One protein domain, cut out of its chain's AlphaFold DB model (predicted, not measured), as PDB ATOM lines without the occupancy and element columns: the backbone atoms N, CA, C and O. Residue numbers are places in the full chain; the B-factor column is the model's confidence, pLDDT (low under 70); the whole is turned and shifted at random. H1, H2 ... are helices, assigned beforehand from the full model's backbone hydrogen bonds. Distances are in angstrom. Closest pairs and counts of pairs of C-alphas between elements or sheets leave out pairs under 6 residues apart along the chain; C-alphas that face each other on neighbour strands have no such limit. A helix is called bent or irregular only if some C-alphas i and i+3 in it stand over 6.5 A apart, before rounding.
ATOM      1  N   LYS A  75      19.907   3.570  19.188       90.50
ATOM      2  CA  LYS A  75      21.156   4.183  19.652       90.50
ATOM      3  C   LYS A  75      21.417   5.523  18.962       90.50
ATOM      4  O   LYS A  75      21.758   6.488  19.644       90.50
ATOM      5  N   GLU A  76      21.251   5.581  17.644       91.69
ATOM      6  CA  GLU A  76      21.414   6.812  16.862       91.69
ATOM      7  C   GLU A  76      20.354   7.843  17.238       91.69
ATOM      8  O   GLU A  76      20.700   8.993  17.496       91.69
ATOM      9  N   ALA A  77      19.100   7.418  17.404       90.50
ATOM     10  CA  ALA A  77      18.017   8.280  17.870       90.50
ATOM     11  C   ALA A  77      18.315   8.885  19.256       90.50
ATOM     12  O   ALA A  77      18.188  10.096  19.458       90.50
ATOM     13  N   ALA A  78      18.776   8.067  20.212       92.19
ATOM     14  CA  ALA A  78      19.159   8.528  21.549       92.19
ATOM     15  C   ALA A  78      20.310   9.543  21.509       92.19
ATOM     16  O   ALA A  78      20.294  10.544  22.230       92.19
ATOM     17  N   GLN A  79      21.311   9.285  20.666       94.06
ATOM     18  CA  GLN A  79      22.469  10.156  20.520       94.06
ATOM     19  C   GLN A  79      22.102  11.473  19.826       94.06
ATOM     20  O   GLN A  79      22.501  12.531  20.310       94.06
ATOM     21  N   GLY A  80      21.302  11.429  18.760       94.00
ATOM     22  CA  GLY A  80      20.810  12.610  18.050       94.00
ATOM     23  C   GLY A  80      20.000  13.528  18.960       94.00
ATOM     24  O   GLY A  80      20.303  14.716  19.061       94.00
ATOM     25  N   LEU A  81      19.055  12.968  19.725       94.44
ATOM     26  CA  LEU A  81      18.263  13.739  20.686       94.44
ATOM     27  C   LEU A  81      19.140  14.381  21.774       94.44
ATOM     28  O   LEU A  81      18.929  15.535  22.141       94.44
ATOM     29  N   LYS A  82      20.155  13.665  22.274       94.44
ATOM     30  CA  LYS A  82      21.105  14.220  23.251       94.44
ATOM     31  C   LYS A  82      21.902  15.392  22.670       94.44
ATOM     32  O   LYS A  82      22.074  16.405  23.350       94.44
ATOM     33  N   THR A  83      22.388  15.256  21.437       95.00
ATOM     34  CA  THR A  83      23.106  16.324  20.730       95.00
ATOM     35  C   THR A  83      22.212  17.543  20.542       95.00
ATOM     36  O   THR A  83      22.624  18.651  20.878       95.00
ATOM     37  N   PHE A  84      20.972  17.337  20.097       91.94
ATOM     38  CA  PHE A  84      20.006  18.410  19.893       91.94
ATOM     39  C   PHE A  84      19.694  19.166  21.189       91.94
ATOM     40  O   PHE A  84      19.799  20.387  21.220       91.94
ATOM     41  N   ILE A  85      19.404  18.457  22.288       91.94
ATOM     42  CA  ILE A  85      19.169  19.086  23.599       91.94
ATOM     43  C   ILE A  85      20.391  19.898  24.041       91.94
ATOM     44  O   ILE A  85      20.245  21.006  24.546       91.94
ATOM     45  N   THR A  86      21.601  19.373  23.828       92.25
ATOM     46  CA  THR A  86      22.841  20.078  24.187       92.25
ATOM     47  C   THR A  86      22.967  21.385  23.404       92.25
ATOM     48  O   THR A  86      23.149  22.439  24.009       92.25
ATOM     49  N   PHE A  87      22.799  21.326  22.079       90.62
ATOM     50  CA  PHE A  87      22.806  22.501  21.207       90.62
ATOM     51  C   PHE A  87      21.758  23.534  21.634       90.62
ATOM     52  O   PHE A  87      22.079  24.714  21.769       90.62
ATOM     53  N   PHE A  88      20.534  23.077  21.907       87.56
ATOM     54  CA  PHE A  88      19.418  23.904  22.355       87.56
ATOM     55  C   PHE A  88      19.767  24.662  23.643       87.56
ATOM     56  O   PHE A  88      19.561  25.867  23.736       87.56
ATOM     57  N   THR A  89      20.343  23.976  24.635       86.38
ATOM     58  CA  THR A  89      20.696  24.589  25.931       86.38
ATOM     59  C   THR A  89      21.867  25.568  25.871       86.38
ATOM     60  O   THR A  89      22.034  26.362  26.790       86.38
ATOM     61  N   GLN A  90      22.689  25.505  24.822       88.31
ATOM     62  CA  GLN A  90      23.858  26.369  24.649       88.31
ATOM     63  C   GLN A  90      23.533  27.696  23.951       88.31
ATOM     64  O   GLN A  90      24.384  28.584  23.940       88.31
ATOM     65  N   GLN A  91      22.334  27.846  23.377       82.25
ATOM     66  CA  GLN A  91      21.921  29.099  22.744       82.25
ATOM     67  C   GLN A  91      21.709  30.174  23.812       82.25
ATOM     68  O   GLN A  91      20.926  29.987  24.740       82.25
ATOM     69  N   SER A  92      22.429  31.287  23.693       71.81
ATOM     70  CA  SER A  92      22.486  32.348  24.706       71.81
ATOM     71  C   SER A  92      21.333  33.344  24.638       71.81
ATOM     72  O   SER A  92      21.054  34.033  25.613       71.81
ATOM     73  N   SER A  99      11.087  27.665  26.102       77.44
ATOM     74  CA  SER A  99      11.582  26.948  27.289       77.44
ATOM     75  C   SER A  99      10.747  25.702  27.633       77.44
ATOM     76  O   SER A  99      11.241  24.731  28.215       77.44
ATOM     77  N   GLU A 100       9.479  25.702  27.227       85.81
ATOM     78  CA  GLU A 100       8.526  24.607  27.365       85.81
ATOM     79  C   GLU A 100       8.932  23.410  26.499       85.81
ATOM     80  O   GLU A 100       8.828  22.264  26.951       85.81
ATOM     81  N   ASP A 101       9.495  23.657  25.317       87.38
ATOM     82  CA  ASP A 101       9.944  22.604  24.405       87.38
ATOM     83  C   ASP A 101      11.105  21.816  25.014       87.38
ATOM     84  O   ASP A 101      11.165  20.589  24.913       87.38
ATOM     85  N   LEU A 102      11.982  22.479  25.776       87.69
ATOM     86  CA  LEU A 102      13.058  21.803  26.503       87.69
ATOM     87  C   LEU A 102      12.516  20.778  27.511       87.69
ATOM     88  O   LEU A 102      13.113  19.714  27.705       87.69
ATOM     89  N   LYS A 103      11.371  21.053  28.150       89.38
ATOM     90  CA  LYS A 103      10.718  20.092  29.060       89.38
ATOM     91  C   LYS A 103      10.250  18.859  28.282       89.38
ATOM     92  O   LYS A 103      10.430  17.733  28.757       89.38
ATOM     93  N   ILE A 104       9.710  19.061  27.080       92.25
ATOM     94  CA  ILE A 104       9.266  17.993  26.176       92.25
ATOM     95  C   ILE A 104      10.461  17.143  25.722       92.25
ATOM     96  O   ILE A 104      10.446  15.921  25.894       92.25
ATOM     97  N   PHE A 105      11.544  17.760  25.241       91.75
ATOM     98  CA  PHE A 105      12.735  17.027  24.797       91.75
ATOM     99  C   PHE A 105      13.396  16.237  25.929       91.75
ATOM    100  O   PHE A 105      13.793  15.086  25.737       91.75
ATOM    101  N   ASN A 106      13.438  16.785  27.145       91.19
ATOM    102  CA  ASN A 106      13.930  16.056  28.314       91.19
ATOM    103  C   ASN A 106      13.063  14.835  28.661       91.19
ATOM    104  O   ASN A 106      13.593  13.789  29.051       91.19
ATOM    105  N   LYS A 107      11.737  14.929  28.503       94.38
ATOM    106  CA  LYS A 107      10.832  13.782  28.667       94.38
ATOM    107  C   LYS A 107      11.132  12.699  27.630       94.38
ATOM    108  O   LYS A 107      11.262  11.531  28.002       94.38
ATOM    109  N   TYR A 108      11.313  13.074  26.365       93.94
ATOM    110  CA  TYR A 108      11.682  12.121  25.317       93.94
ATOM    111  C   TYR A 108      13.066  11.513  25.532       93.94
ATOM    112  O   TYR A 108      13.233  10.316  25.323       93.94
ATOM    113  N   SER A 109      14.031  12.277  26.045       93.19
ATOM    114  CA  SER A 109      15.356  11.750  26.382       93.19
ATOM    115  C   SER A 109      15.269  10.644  27.438       93.19
ATOM    116  O   SER A 109      15.883   9.586  27.296       93.19
ATOM    117  N   LYS A 110      14.437  10.827  28.473       94.06
ATOM    118  CA  LYS A 110      14.180   9.782  29.479       94.06
ATOM    119  C   LYS A 110      13.553   8.536  28.856       94.06
ATOM    120  O   LYS A 110      14.027   7.433  29.113       94.06
ATOM    121  N   LEU A 111      12.532   8.710  28.015       93.31
ATOM    122  CA  LEU A 111      11.870   7.596  27.334       93.31
ATOM    123  C   LEU A 111      12.841   6.829  26.424       93.31
ATOM    124  O   LEU A 111      12.873   5.601  26.440       93.31
ATOM    125  N   MET A 112      13.672   7.549  25.672       90.62
ATOM    126  CA  MET A 112      14.632   6.951  24.754       90.62
ATOM    127  C   MET A 112      15.715   6.158  25.493       90.62
ATOM    128  O   MET A 112      16.126   5.103  25.026       90.62
ATOM    129  N   ASN A 113      16.128   6.598  26.685       89.94
ATOM    130  CA  ASN A 113      17.041   5.820  27.527       89.94
ATOM    131  C   ASN A 113      16.425   4.494  27.998       89.94
ATOM    132  O   ASN A 113      17.123   3.481  28.031       89.94
ATOM    133  N   VAL A 114      15.126   4.476  28.317       91.38
ATOM    134  CA  VAL A 114      14.406   3.229  28.629       91.38
ATOM    135  C   VAL A 114      14.389   2.316  27.405       91.38
ATOM    136  O   VAL A 114      14.782   1.160  27.504       91.38
ATOM    137  N   LYS A 115      14.047   2.850  26.227       88.94
ATOM    138  CA  LYS A 115      14.052   2.086  24.969       88.94
ATOM    139  C   LYS A 115      15.434   1.547  24.612       88.94
ATOM    140  O   LYS A 115      15.564   0.404  24.183       88.94
ATOM    141  N   LEU A 116      16.481   2.335  24.838       89.25
ATOM    142  CA  LEU A 116      17.862   1.909  24.646       89.25
ATOM    143  C   LEU A 116      18.229   0.772  25.604       89.25
ATOM    144  O   LEU A 116      18.919  -0.160  25.198       89.25
ATOM    145  N   PHE A 117      17.764   0.821  26.852       86.81
ATOM    146  CA  PHE A 117      17.959  -0.266  27.806       86.81
ATOM    147  C   PHE A 117      17.211  -1.536  27.377       86.81
ATOM    148  O   PHE A 117      17.828  -2.593  27.312       86.81
ATOM    149  N   GLU A 118      15.936  -1.419  26.999       86.06
ATOM    150  CA  GLU A 118      15.105  -2.524  26.492       86.06
ATOM    151  C   GLU A 118      15.668  -3.155  25.210       86.06
ATOM    152  O   GLU A 118      15.545  -4.359  25.002       86.06
ATOM    153  N   SER A 119      16.317  -2.362  24.351       83.62
ATOM    154  CA  SER A 119      16.927  -2.859  23.112       83.62
ATOM    155  C   SER A 119      18.152  -3.748  23.342       83.62
ATOM    156  O   SER A 119      18.565  -4.486  22.443       83.62
ATOM    157  N   LYS A 120      18.762  -3.691  24.534       83.19
ATOM    158  CA  LYS A 120      19.897  -4.552  24.861       83.19
ATOM    159  C   LYS A 120      19.370  -5.969  25.043       83.19
ATOM    160  O   LYS A 120      18.564  -6.232  25.928       83.19
TER     161      LYS A 120
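AT A GLANCE: This is residues 75 to 92 and 99 to 120 of the 130 residues of an uncharacterized protein of Rhizophagus irregularis (strain DAOM 181602 / DAOM 197198 / MUCL 43194) (UniProt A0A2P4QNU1). Two long helices, H1 and H2, lie side by side and run opposite ways, making a slender rod; of the link that joins them, residues 93 to 98 are not printed. H2 is the longer helix and reaches past the first residue of H1 at the end where residues 119 and 120 follow it. Look for 40 printed residues with two named helices, H1 and then H2, and no named strand; the class is all helix. The whole is only just loose, close to compact, with a radius of gyration of the C-alphas of 10.8 A, and the C-alphas span 37 by 17 by 9 A.

HOW THE PARTS SIT: Start at the first printed residue, where H1, residues 75 to 90, begins; beyond the cut look for H2, residues 99 to 118. The two helices touch, with 13 pairs of C-alphas within 8 A. Their closest C-alphas are those of Ala 78 and Met 112, 5.8 A apart. Their lines stand at a shallow tilt of 24 degrees, and they run opposite ways. Their centres are 10.1 A apart. Along the backbone of H1 each O i to N i+4 pair is within hydrogen-bond range; in H2, 15 of 16 are.

IN THESE COORDINATES: Find C-alpha 75 at (21.156, 4.183, 19.652); from there H1 runs 22.9 A to C-alpha 90 at (23.858, 26.369, 24.649). Then find C-alpha 99 at (11.582, 26.948, 27.289); from there H2 runs 29.7 A to C-alpha 118 at (15.105, -2.524, 26.492). Neither helix is bent.

THE WHOLE: The two C-alphas farthest apart are those of Ser 92 and Lys 120, at 37.0 A. Between Ser 92 and Ser 99 you meet the cut: residues 93 to 98 are not printed, and C-alphas 92 and 99 are 12.4 A apart across it. The link from H1 to H2 runs across this cut. In the B-factor column of this predicted model the mean pLDDT of the printed part is 89.5, and no printed residue is under 70.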